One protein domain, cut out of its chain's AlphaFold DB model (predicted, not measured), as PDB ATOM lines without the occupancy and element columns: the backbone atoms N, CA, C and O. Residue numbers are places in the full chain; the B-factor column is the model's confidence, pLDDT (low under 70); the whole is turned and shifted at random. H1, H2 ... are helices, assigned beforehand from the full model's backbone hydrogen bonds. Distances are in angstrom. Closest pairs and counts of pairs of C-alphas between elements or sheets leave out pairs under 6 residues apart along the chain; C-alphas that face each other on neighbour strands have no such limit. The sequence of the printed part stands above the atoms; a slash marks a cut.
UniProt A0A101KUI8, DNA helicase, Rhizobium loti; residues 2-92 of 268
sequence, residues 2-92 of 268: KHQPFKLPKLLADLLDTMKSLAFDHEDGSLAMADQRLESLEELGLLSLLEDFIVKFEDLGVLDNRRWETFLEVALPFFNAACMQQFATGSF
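What this domain is: This is residues 2 to 92 of the 268 residues of the protein "DNA helicase" of Rhizobium loti (UniProt A0A101KUI8). H1 and H3 lie side by side, running opposite ways, and the long H4 crosses them. H2 packs with its residues 31 to 34 on H4, and residues 85 to 90 stick out. The 91 printed residues have four named helices, H1 to H4 in order, and no named strand: all helix. The whole is compact, radius of gyration of the C-alphas 13.2 A, spanning 38 by 34 by 19 A.

Where its parts are: H1, residues 7 to 21, begins at C-alpha (-5.270, -9.840, 53.392) and measures 20.9 A. H2 is residues 31 to 43, 18.6 A; H3 residues 48 to 59, 17.0 A. H4, residues 68 to 88, 29.2 A, ends at C-alpha (15.499, 0.122, 44.072), with a kink of 28 degrees near residue 75.

How they stand to each other: H1 touches H3 at a shallow tilt of 24 degrees, closest C-alphas Leu 15 and Phe 53, 7.2 A. H1 touches H4 about perpendicular, 86 degrees, closest C-alphas Leu 16 and Phe 79, 6.0 A. H2 touches H4, closest C-alphas Leu 31 and Leu 72, 7.5 A. Every O i to N i+4 pair is within hydrogen-bond range in H1 and H2, 7 of 8 in H3, 16 of 17 in H4.

The domain as a whole: The printed part has no cut and no long link; residues 2 to 6 have pLDDT under 70.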
ATOM      1  N   LYS A   2     -11.802  -2.200  56.450       46.84
ATOM      2  CA  LYS A   2     -11.379  -2.121  57.876       46.84
ATOM      3  C   LYS A   2     -11.305  -3.453  58.650       46.84
ATOM      4  O   LYS A   2     -10.799  -3.456  59.765       46.84
ATOM      5  N   HIS A   3     -11.790  -4.569  58.100       54.50
ATOM      6  CA  HIS A   3     -11.949  -5.803  58.883       54.50
ATOM      7  C   HIS A   3     -10.816  -6.833  58.749       54.50
ATOM      8  O   HIS A   3     -10.769  -7.741  59.572       54.50
ATOM      9  N   GLN A   4      -9.892  -6.716  57.781       55.94
ATOM     10  CA  GLN A   4      -8.799  -7.693  57.579       55.94
ATOM     11  C   GLN A   4      -7.522  -7.035  57.004       55.94
ATOM     12  O   GLN A   4      -7.236  -7.183  55.816       55.94
ATOM     13  N   PRO A   5      -6.736  -6.311  57.826       55.50
ATOM     14  CA  PRO A   5      -5.637  -5.451  57.361       55.50
ATOM     15  C   PRO A   5      -4.481  -6.192  56.663       55.50
ATOM     16  O   PRO A   5      -3.735  -5.576  55.911       55.50
ATOM     17  N   PHE A   6      -4.346  -7.508  56.857       62.69
ATOM     18  CA  PHE A   6      -3.249  -8.310  56.295       62.69
ATOM     19  C   PHE A   6      -3.596  -9.059  55.002       62.69
ATOM     20  O   PHE A   6      -2.713  -9.661  54.397       62.69
ATOM     21  N   LYS A   7      -4.861  -9.050  54.563       76.00
ATOM     22  CA  LYS A   7      -5.270  -9.840  53.392       76.00
ATOM     23  C   LYS A   7      -4.777  -9.260  52.074       76.00
ATOM     24  O   LYS A   7      -4.258 -10.008  51.259       76.00
ATOM     25  N   LEU A   8      -4.915  -7.948  51.884       84.06
ATOM     26  CA  LEU A   8      -4.510  -7.309  50.635       84.06
ATOM     27  C   LEU A   8      -2.980  -7.300  50.444       84.06
ATOM     28  O   LEU A   8      -2.546  -7.711  49.375       84.06
ATOM     29  N   PRO A   9      -2.144  -6.939  51.443       89.00
ATOM     30  CA  PRO A   9      -0.690  -6.982  51.270       89.00
ATOM     31  C   PRO A   9      -0.164  -8.378  50.934       89.00
ATOM     32  O   PRO A   9       0.673  -8.515  50.049       89.00
ATOM     33  N   LYS A  10      -0.684  -9.419  51.603       90.44
ATOM     34  CA  LYS A  10      -0.316 -10.802  51.292       90.44
ATOM     35  C   LYS A  10      -0.745 -11.187  49.875       90.44
ATOM     36  O   LYS A  10       0.067 -11.717  49.136       90.44
ATOM     37  N   LEU A  11      -1.984 -10.881  49.490       93.31
ATOM     38  CA  LEU A  11      -2.498 -11.181  48.154       93.31
ATOM     39  C   LEU A  11      -1.667 -10.515  47.048       93.31
ATOM     40  O   LEU A  11      -1.396 -11.136  46.031       93.31
ATOM     41  N   LEU A  12      -1.244  -9.267  47.259       93.69
ATOM     42  CA  LEU A  12      -0.384  -8.536  46.329       93.69
ATOM     43  C   LEU A  12       1.032  -9.128  46.255       93.69
ATOM     44  O   LEU A  12       1.595  -9.203  45.168       93.69
ATOM     45  N   ALA A  13       1.595  -9.571  47.382       93.56
ATOM     46  CA  ALA A  13       2.881 -10.269  47.401       93.56
ATOM     47  C   ALA A  13       2.801 -11.632  46.689       93.56
ATOM     48  O   ALA A  13       3.652 -11.938  45.859       93.56
ATOM     49  N   ASP A  14       1.743 -12.405  46.950       95.06
ATOM     50  CA  ASP A  14       1.494 -13.690  46.292       95.06
ATOM     51  C   ASP A  14       1.287 -13.495  44.774       95.06
ATOM     52  O   ASP A  14       1.809 -14.275  43.976       95.06
ATOM     53  N   LEU A  15       0.579 -12.433  44.357       96.38
ATOM     54  CA  LEU A  15       0.410 -12.076  42.941       96.38
ATOM     55  C   LEU A  15       1.760 -11.763  42.294       96.38
ATOM     56  O   LEU A  15       2.046 -12.253  41.206       96.38
ATOM     57  N   LEU A  16       2.586 -10.962  42.968       96.56
ATOM     58  CA  LEU A  16       3.900 -10.562  42.478       96.56
ATOM     59  C   LEU A  16       4.801 -11.777  42.222       96.56
ATOM     60  O   LEU A  16       5.351 -11.904  41.129       96.56
ATOM     61  N   ASP A  17       4.918 -12.685  43.192       95.88
ATOM     62  CA  ASP A  17       5.723 -13.904  43.041       95.88
ATOM     63  C   ASP A  17       5.118 -14.862  41.998       95.88
ATOM     64  O   ASP A  17       5.855 -15.481  41.227       95.88
ATOM     65  N   THR A  18       3.784 -14.942  41.899       96.81
ATOM     66  CA  THR A  18       3.107 -15.749  40.868       96.81
ATOM     67  C   THR A  18       3.411 -15.217  39.470       96.81
ATOM     68  O   THR A  18       3.846 -15.973  38.608       96.81
ATOM     69  N   MET A  19       3.261 -13.912  39.233       97.75
ATOM     70  CA  MET A  19       3.558 -13.311  37.929       97.75
ATOM     71  C   MET A  19       5.033 -13.497  37.534       97.75
ATOM     72  O   MET A  19       5.314 -13.811  36.378       97.75
ATOM     73  N   LYS A  20       5.975 -13.404  38.486       97.31
ATOM     74  CA  LYS A  20       7.389 -13.741  38.231       97.31
ATOM     75  C   LYS A  20       7.558 -15.203  37.843       97.31
ATOM     76  O   LYS A  20       8.164 -15.467  36.813       97.31
ATOM     77  N   SER A  21       6.990 -16.129  38.621       97.06
ATOM     78  CA  SER A  21       7.056 -17.583  38.381       97.06
ATOM     79  C   SER A  21       6.499 -17.976  37.010       97.06
ATOM     80  O   SER A  21       6.998 -18.890  36.355       97.06
ATOM     81  N   LEU A  22       5.474 -17.254  36.555       97.44
ATOM     82  CA  LEU A  22       4.845 -17.415  35.246       97.44
ATOM     83  C   LEU A  22       5.568 -16.650  34.122       97.44
ATOM     84  O   LEU A  22       5.070 -16.604  33.001       97.44
ATOM     85  N   ALA A  23       6.749 -16.095  34.405       97.38
ATOM     86  CA  ALA A  23       7.629 -15.395  33.473       97.38
ATOM     87  C   ALA A  23       7.031 -14.126  32.831       97.38
ATOM     88  O   ALA A  23       7.316 -13.830  31.671       97.38
ATOM     89  N   PHE A  24       6.231 -13.347  33.573       98.00
ATOM     90  CA  PHE A  24       5.875 -11.987  33.147       98.00
ATOM     91  C   PHE A  24       7.099 -11.059  33.201       98.00
ATOM     92  O   PHE A  24       7.847 -11.039  34.183       98.00
ATOM     93  N   ASP A  25       7.302 -10.256  32.158       97.19
ATOM     94  CA  ASP A  25       8.453  -9.359  32.034       97.19
ATOM     95  C   ASP A  25       8.087  -7.919  32.406       97.19
ATOM     96  O   ASP A  25       7.375  -7.244  31.664       97.19
ATOM     97  N   HIS A  26       8.600  -7.424  33.531       97.00
ATOM     98  CA  HIS A  26       8.342  -6.046  33.946       97.00
ATOM     99  C   HIS A  26       9.159  -4.998  33.178       97.00
ATOM    100  O   HIS A  26       8.843  -3.813  33.271       97.00
ATOM    101  N   GLU A  27      10.222  -5.391  32.467       95.62
ATOM    102  CA  GLU A  27      11.025  -4.451  31.673       95.62
ATOM    103  C   GLU A  27      10.393  -4.150  30.314       95.62
ATOM    104  O   GLU A  27      10.549  -3.043  29.806       95.62
ATOM    105  N   ASP A  28       9.693  -5.127  29.730       95.50
ATOM    106  CA  ASP A  28       8.776  -4.888  28.613       95.50
ATOM    107  C   ASP A  28       7.509  -4.217  29.157       95.50
ATOM    108  O   ASP A  28       7.162  -3.097  28.778       95.50
ATOM    109  N   GLY A  29       6.853  -4.881  30.115       92.12
ATOM    110  CA  GLY A  29       5.734  -4.337  30.873       92.12
ATOM    111  C   GLY A  29       4.509  -3.963  30.034       92.12
ATOM    112  O   GLY A  29       3.602  -3.328  30.576       92.12
ATOM    113  N   SER A  30       4.473  -4.310  28.742       95.19
ATOM    114  CA  SER A  30       3.383  -3.968  27.832       95.19
ATOM    115  C   SER A  30       2.202  -4.933  27.942       95.19
ATOM    116  O   SER A  30       2.346  -6.099  28.309       95.19
ATOM    117  N   LEU A  31       1.012  -4.449  27.572       94.50
ATOM    118  CA  LEU A  31      -0.176  -5.301  27.455       94.50
ATOM    119  C   LEU A  31       0.023  -6.403  26.408       94.50
ATOM    120  O   LEU A  31      -0.376  -7.530  26.650       94.50
ATOM    121  N   ALA A  32       0.718  -6.114  25.303       95.56
ATOM    122  CA  ALA A  32       1.006  -7.111  24.273       95.56
ATOM    123  C   ALA A  32       1.838  -8.290  24.816       95.56
ATOM    124  O   ALA A  32       1.548  -9.442  24.502       95.56
ATOM    125  N   MET A  33       2.838  -8.012  25.663       95.94
ATOM    126  CA  MET A  33       3.600  -9.051  26.364       95.94
ATOM    127  C   MET A  33       2.707  -9.856  27.310       95.94
ATOM    128  O   MET A  33       2.776 -11.085  27.324       95.94
ATOM    129  N   ALA A  34       1.850  -9.175  28.076       96.38
ATOM    130  CA  ALA A  34       0.939  -9.834  29.004       96.38
ATOM    131  C   ALA A  34      -0.065 -10.747  28.277       96.38
ATOM    132  O   ALA A  34      -0.249 -11.885  28.702       96.38
ATOM    133  N   ASP A  35      -0.641 -10.293  27.163       95.62
ATOM    134  CA  ASP A  35      -1.584 -11.065  26.345       95.62
ATOM    135  C   ASP A  35      -0.917 -12.320  25.769       95.62
ATOM    136  O   ASP A  35      -1.405 -13.432  25.975       95.62
ATOM    137  N   GLN A  36       0.264 -12.176  25.156       95.62
ATOM    138  CA  GLN A  36       1.037 -13.321  24.658       95.62
ATOM    139  C   GLN A  36       1.363 -14.315  25.784       95.62
ATOM    140  O   GLN A  36       1.383 -15.539  25.586       95.62
ATOM    141  N   ARG A  37       1.637 -13.799  26.989       96.38
ATOM    142  CA  ARG A  37       1.911 -14.635  28.153       96.38
ATOM    143  C   ARG A  37       0.662 -15.383  28.607       96.38
ATOM    144  O   ARG A  37       0.799 -16.565  28.915       96.38
ATOM    145  N   LEU A  38      -0.516 -14.758  28.618       96.44
ATOM    146  CA  LEU A  38      -1.783 -15.423  28.937       96.44
ATOM    147  C   LEU A  38      -2.103 -16.543  27.940       96.44
ATOM    148  O   LEU A  38      -2.367 -17.657  28.383       96.44
ATOM    149  N   GLU A  39      -1.973 -16.303  26.631       96.00
ATOM    150  CA  GLU A  39      -2.160 -17.342  25.599       96.00
ATOM    151  C   GLU A  39      -1.241 -18.545  25.854       96.00
ATOM    152  O   GLU A  39      -1.666 -19.697  25.926       96.00
ATOM    153  N   SER A  40       0.037 -18.266  26.104       95.25
ATOM    154  CA  SER A  40       1.020 -19.310  26.383       95.25
ATOM    155  C   SER A  40       0.757 -20.037  27.713       95.25
ATOM    156  O   SER A  40       1.204 -21.165  27.896       95.25
ATOM    157  N   LEU A  41       0.111 -19.399  28.694       96.12
ATOM    158  CA  LEU A  41      -0.291 -20.041  29.954       96.12
ATOM    159  C   LEU A  41      -1.555 -20.885  29.788       96.12
ATOM    160  O   LEU A  41      -1.691 -21.889  30.484       96.12
ATOM    161  N   GLU A  42      -2.450 -20.505  28.879       95.38
ATOM    162  CA  GLU A  42      -3.633 -21.292  28.525       95.38
ATOM    163  C   GLU A  42      -3.222 -22.635  27.930       95.38
ATOM    164  O   GLU A  42      -3.693 -23.677  28.385       95.38
ATOM    165  N   GLU A  43      -2.266 -22.619  26.995       93.81
ATOM    166  CA  GLU A  43      -1.716 -23.841  26.396       93.81
ATOM    167  C   GLU A  43      -1.119 -24.793  27.441       93.81
ATOM    168  O   GLU A  43      -1.267 -26.007  27.318       93.81
ATOM    169  N   LEU A  44      -0.487 -24.244  28.484       93.50
ATOM    170  CA  LEU A  44       0.123 -25.005  29.579       93.50
ATOM    171  C   LEU A  44      -0.873 -25.380  30.692       93.50
ATOM    172  O   LEU A  44      -0.486 -26.019  31.667       93.50
ATOM    173  N   GLY A  45      -2.138 -24.950  30.607       93.25
ATOM    174  CA  GLY A  45      -3.138 -25.163  31.662       93.25
ATOM    175  C   GLY A  45      -2.880 -24.375  32.957       93.25
ATOM    176  O   GLY A  45      -3.442 -24.697  34.004       93.25
ATOM    177  N   LEU A  46      -2.048 -23.333  32.903       95.50
ATOM    178  CA  LEU A  46      -1.598 -22.558  34.064       95.50
ATOM    179  C   LEU A  46      -2.420 -21.286  34.329       95.50
ATOM    180  O   LEU A  46      -2.183 -20.618  35.336       95.50
ATOM    181  N   LEU A  47      -3.398 -20.944  33.478       93.94
ATOM    182  CA  LEU A  47      -4.248 -19.756  33.676       93.94
ATOM    183  C   LEU A  47      -4.971 -19.746  35.027       93.94
ATOM    184  O   LEU A  47      -5.119 -18.684  35.636       93.94
ATOM    185  N   SER A  48      -5.356 -20.923  35.524       93.25
ATOM    186  CA  SER A  48      -6.052 -21.086  36.807       93.25
ATOM    187  C   SER A  48      -5.300 -20.466  37.992       93.25
ATOM    188  O   SER A  48      -5.920 -20.003  38.949       93.25
ATOM    189  N   LEU A  49      -3.968 -20.368  37.910       94.00
ATOM    190  CA  LEU A  49      -3.141 -19.730  38.934       94.00
ATOM    191  C   LEU A  49      -3.388 -18.221  39.037       94.00
ATOM    192  O   LEU A  49      -3.212 -17.653  40.112       94.00
ATOM    193  N   LEU A  50      -3.807 -17.573  37.945       95.31
ATOM    194  CA  LEU A  50      -4.149 -16.149  37.910       95.31
ATOM    195  C   LEU A  50      -5.646 -15.896  38.128       95.31
ATOM    196  O   LEU A  50      -6.003 -14.907  38.771       95.31
ATOM    197  N   GLU A  51      -6.522 -16.794  37.670       94.44
ATOM    198  CA  GLU A  51      -7.982 -16.697  37.868       94.44
ATOM    199  C   GLU A  51      -8.361 -16.539  39.347       94.44
ATOM    200  O   GLU A  51      -9.247 -15.762  39.717       94.44
ATOM    201  N   ASP A  52      -7.617 -17.218  40.214       91.81
ATOM    202  CA  ASP A  52      -7.758 -17.160  41.662       91.81
ATOM    203  C   ASP A  52      -7.582 -15.736  42.228       91.81
ATOM    204  O   ASP A  52      -8.202 -15.371  43.233       91.81
ATOM    205  N   PHE A  53      -6.740 -14.913  41.594       95.31
ATOM    206  CA  PHE A  53      -6.543 -13.511  41.962       95.31
ATOM    207  C   PHE A  53      -7.668 -12.625  41.436       95.31
ATOM    208  O   PHE A  53      -8.090 -11.725  42.160       95.31
ATOM    209  N   ILE A  54      -8.200 -12.909  40.242       94.94
ATOM    210  CA  ILE A  54      -9.350 -12.187  39.673       94.94
ATOM    211  C   ILE A  54     -10.536 -12.254  40.637       94.94
ATOM    212  O   ILE A  54     -11.101 -11.222  41.002       94.94
ATOM    213  N   VAL A  55     -10.867 -13.458  41.118       93.19
ATOM    214  CA  VAL A  55     -11.968 -13.661  42.073       93.19
ATOM    215  C   VAL A  55     -11.719 -12.888  43.371       93.19
ATOM    216  O   VAL A  55     -12.590 -12.162  43.843       93.19
ATOM    217  N   LYS A  56     -10.509 -12.990  43.934       93.00
ATOM    218  CA  LYS A  56     -10.165 -12.317  45.198       93.00
ATOM    219  C   LYS A  56     -10.156 -10.793  45.061       93.00
ATOM    220  O   LYS A  56     -10.485 -10.101  46.021       93.00
ATOM    221  N   PHE A  57      -9.763 -10.256  43.910       93.50
ATOM    222  CA  PHE A  57      -9.783  -8.818  43.654       93.50
ATOM    223  C   PHE A  57     -11.198  -8.281  43.455       93.50
ATOM    224  O   PHE A  57     -11.499  -7.211  43.985       93.50
ATOM    225  N   GLU A  58     -12.083  -9.020  42.789       92.06
ATOM    226  CA  GLU A  58     -13.505  -8.663  42.718       92.06
ATOM    227  C   GLU A  58     -14.150  -8.674  44.116       92.06
ATOM    228  O   GLU A  58     -14.769  -7.689  44.516       92.06
ATOM    229  N   ASP A  59     -13.916  -9.718  44.921       91.06
ATOM    230  CA  ASP A  59     -14.436  -9.815  46.297       91.06
ATOM    231  C   ASP A  59     -13.970  -8.653  47.198       91.06
ATOM    232  O   ASP A  59     -14.643  -8.268  48.161       91.06
ATOM    233  N   LEU A  60     -12.794  -8.090  46.907       89.50
ATOM    234  CA  LEU A  60     -12.236  -6.936  47.611       89.50
ATOM    235  C   LEU A  60     -12.719  -5.587  47.052       89.50
ATOM    236  O   LEU A  60     -12.410  -4.555  47.654       89.50
ATOM    237  N   GLY A  61     -13.475  -5.588  45.950       89.44
ATOM    238  CA  GLY A  61     -13.932  -4.392  45.241       89.44
ATOM    239  C   GLY A  61     -12.815  -3.660  44.494       89.44
ATOM    240  O   GLY A  61     -12.901  -2.449  44.318       89.44
ATOM    241  N   VAL A  62     -11.740  -4.368  44.133       89.25
ATOM    242  CA  VAL A  62     -10.638  -3.845  43.304       89.25
ATOM    243  C   VAL A  62     -10.988  -3.943  41.819       89.25
ATOM    244  O   VAL A  62     -10.608  -3.067  41.050       89.25
ATOM    245  N   LEU A  63     -11.712  -4.995  41.429       91.62
ATOM    246  CA  LEU A  63     -12.222  -5.191  40.073       91.62
ATOM    247  C   LEU A  63     -13.744  -5.078  40.058       91.62
ATOM    248  O   LEU A  63     -14.412  -5.593  40.953       91.62
ATOM    249  N   ASP A  64     -14.278  -4.472  38.999       89.31
ATOM    250  CA  ASP A  64     -15.725  -4.355  38.773       89.31
ATOM    251  C   ASP A  64     -16.328  -5.594  38.087       89.31
ATOM    252  O   ASP A  64     -17.548  -5.748  38.020       89.31
ATOM    253  N   ASN A  65     -15.486  -6.451  37.503       91.38
ATOM    254  CA  ASN A  65     -15.877  -7.683  36.821       91.38
ATOM    255  C   ASN A  65     -14.695  -8.663  36.731       91.38
ATOM    256  O   ASN A  65     -13.545  -8.294  36.960       91.38
ATOM    257  N   ARG A  66     -14.976  -9.911  36.343       92.38
ATOM    258  CA  ARG A  66     -13.981 -10.995  36.225       92.38
ATOM    259  C   ARG A  66     -13.360 -11.127  34.834       92.38
ATOM    260  O   ARG A  66     -13.199 -12.239  34.336       92.38
ATOM    261  N   ARG A  67     -13.093 -10.011  34.159       93.69
ATOM    262  CA  ARG A  67     -12.491 -10.037  32.823       93.69
ATOM    263  C   ARG A  67     -10.967  -9.962  32.894       93.69
ATOM    264  O   ARG A  67     -10.412  -9.344  33.798       93.69
ATOM    265  N   TRP A  68     -10.293 -10.564  31.916       94.38
ATOM    266  CA  TRP A  68      -8.831 -10.518  31.824       94.38
ATOM    267  C   TRP A  68      -8.322  -9.104  31.570       94.38
ATOM    268  O   TRP A  68      -7.337  -8.699  32.177       94.38
ATOM    269  N   GLU A  69      -9.020  -8.328  30.742       92.75
ATOM    270  CA  GLU A  69      -8.591  -6.976  30.390       92.75
ATOM    271  C   GLU A  69      -8.588  -6.059  31.619       92.75
ATOM    272  O   GLU A  69      -7.593  -5.398  31.901       92.75
ATOM    273  N   THR A  70      -9.662  -6.093  32.415       93.06
ATOM    274  CA  THR A  70      -9.759  -5.310  33.658       93.06
ATOM    275  C   THR A  70      -8.780  -5.799  34.719       93.06
ATOM    276  O   THR A  70      -8.214  -4.990  35.455       93.06
ATOM    277  N   PHE A  71      -8.529  -7.109  34.795       95.50
ATOM    278  CA  PHE A  71      -7.492  -7.650  35.667       95.50
ATOM    279  C   PHE A  71      -6.101  -7.135  35.283       95.50
ATOM    280  O   PHE A  71      -5.382  -6.648  36.156       95.50
ATOM    281  N   LEU A  72      -5.726  -7.198  34.003       95.44
ATOM    282  CA  LEU A  72      -4.416  -6.751  33.523       95.44
ATOM    283  C   LEU A  72      -4.216  -5.241  33.693       95.44
ATOM    284  O   LEU A  72      -3.123  -4.826  34.079       95.44
ATOM    285  N   GLU A  73      -5.260  -4.429  33.498       93.31
ATOM    286  CA  GLU A  73      -5.231  -2.979  33.756       93.31
ATOM    287  C   GLU A  73      -4.833  -2.636  35.202       93.31
ATOM    288  O   GLU A  73      -4.232  -1.587  35.445       93.31
ATOM    289  N   VAL A  74      -5.119  -3.520  36.163       93.31
ATOM    290  CA  VAL A  74      -4.739  -3.352  37.574       93.31
ATOM    291  C   VAL A  74      -3.429  -4.071  37.902       93.31
ATOM    292  O   VAL A  74      -2.534  -3.493  38.524       93.31
ATOM    293  N   ALA A  75      -3.314  -5.339  37.512       95.94
ATOM    294  CA  ALA A  75      -2.218  -6.215  37.906       95.94
ATOM    295  C   ALA A  75      -0.889  -5.804  37.265       95.94
ATOM    296  O   ALA A  75       0.132  -5.806  37.950       95.94
ATOM    297  N   LEU A  76      -0.889  -5.412  35.987       96.94
ATOM    298  CA  LEU A  76       0.341  -5.126  35.251       96.94
ATOM    299  C   LEU A  76       1.037  -3.837  35.732       96.94
ATOM    300  O   LEU A  76       2.232  -3.903  36.034       96.94
ATOM    301  N   PRO A  77       0.349  -2.688  35.919       96.88
ATOM    302  CA  PRO A  77       0.987  -1.507  36.504       96.88
ATOM    303  C   PRO A  77       1.503  -1.755  37.924       96.88
ATOM    304  O   PRO A  77       2.589  -1.286  38.271       96.88
ATOM    305  N   PHE A  78       0.752  -2.513  38.733       96.31
ATOM    306  CA  PHE A  78       1.199  -2.927  40.062       96.31
ATOM    307  C   PHE A  78       2.476  -3.770  39.981       96.31
ATOM    308  O   PHE A  78       3.453  -3.444  40.651       96.31
ATOM    309  N   PHE A  79       2.482  -4.814  39.151       97.62
ATOM    310  CA  PHE A  79       3.613  -5.715  38.960       97.62
ATOM    311  C   PHE A  79       4.877  -4.951  38.557       97.62
ATOM    312  O   PHE A  79       5.918  -5.091  39.203       97.62
ATOM    313  N   ASN A  80       4.763  -4.071  37.560       97.25
ATOM    314  CA  ASN A  80       5.884  -3.280  37.065       97.25
ATOM    315  C   ASN A  80       6.447  -2.359  38.155       97.25
ATOM    316  O   ASN A  80       7.650  -2.374  38.432       97.25
ATOM    317  N   ALA A  81       5.575  -1.601  38.828       96.62
ATOM    318  CA  ALA A  81       5.985  -0.694  39.895       96.62
ATOM    319  C   ALA A  81       6.584  -1.441  41.099       96.62
ATOM    320  O   ALA A  81       7.575  -0.989  41.674       96.62
ATOM    321  N   ALA A  82       6.016  -2.591  41.473       95.62
ATOM    322  CA  ALA A  82       6.487  -3.402  42.590       95.62
ATOM    323  C   ALA A  82       7.874  -4.002  42.318       95.62
ATOM    324  O   ALA A  82       8.751  -3.893  43.176       95.62
ATOM    325  N   CYS A  83       8.104  -4.561  41.124       96.12
ATOM    326  CA  CYS A  83       9.415  -5.069  40.704       96.12
ATOM    327  C   CYS A  83      10.481  -3.961  40.713       96.12
ATOM    328  O   CYS A  83      11.557  -4.137  41.289       96.12
ATOM    329  N   MET A  84      10.166  -2.789  40.147       94.25
ATOM    330  CA  MET A  84      11.076  -1.636  40.163       94.25
ATOM    331  C   MET A  84      11.402  -1.183  41.589       94.25
ATOM    332  O   MET A  84      12.562  -0.908  41.905       94.25
ATOM    333  N   GLN A  85      10.394  -1.126  42.461       94.50
ATOM    334  CA  GLN A  85      10.574  -0.720  43.850       94.50
ATOM    335  C   GLN A  85      11.439  -1.719  44.623       94.50
ATOM    336  O   GLN A  85      12.353  -1.295  45.325       94.50
ATOM    337  N   GLN A  86      11.190  -3.025  44.476       93.62
ATOM    338  CA  GLN A  86      11.989  -4.080  45.108       93.62
ATOM    339  C   GLN A  86      13.468  -3.978  44.730       93.62
ATOM    340  O   GLN A  86      14.336  -4.029  45.603       93.62
ATOM    341  N   PHE A  87      13.752  -3.754  43.445       90.00
ATOM    342  CA  PHE A  87      15.114  -3.549  42.968       90.00
ATOM    343  C   PHE A  87      15.742  -2.280  43.566       90.00
ATOM    344  O   PHE A  87      16.851  -2.330  44.097       90.00
ATOM    345  N   ALA A  88      15.018  -1.156  43.547       92.88
ATOM    346  CA  ALA A  88      15.499   0.122  44.072       92.88
ATOM    347  C   ALA A  88      15.795   0.084  45.582       92.88
ATOM    348  O   ALA A  88      16.692   0.783  46.054       92.88
ATOM    349  N   THR A  89      15.063  -0.730  46.348       94.75
ATOM    350  CA  THR A  89      15.249  -0.874  47.799       94.75
ATOM    351  C   THR A  89      16.129  -2.057  48.198       94.75
ATOM    352  O   THR A  89      16.316  -2.284  49.393       94.75
ATOM    353  N   GLY A  90      16.648  -2.835  47.242       91.00
ATOM    354  CA  GLY A  90      17.410  -4.056  47.526       91.00
ATOM    355  C   GLY A  90      16.604  -5.096  48.316       91.00
ATOM    356  O   GLY A  90      17.146  -5.779  49.184       91.00
ATOM    357  N   SER A  91      15.294  -5.165  48.078       89.62
ATOM    358  CA  SER A  91      14.377  -6.101  48.728       89.62
ATOM    359  C   SER A  91      14.100  -7.276  47.796       89.62
ATOM    360  O   SER A  91      13.619  -7.065  46.691       89.62
ATOM    361  N   PHE A  92      14.370  -8.503  48.246       87.25
ATOM    362  CA  PHE A  92      14.290  -9.698  47.402       87.25
ATOM    363  C   PHE A  92      13.465 -10.801  48.072       87.25
ATOM    364  O   PHE A  92      13.638 -11.074  49.263       87.25
TER     365      PHE A  92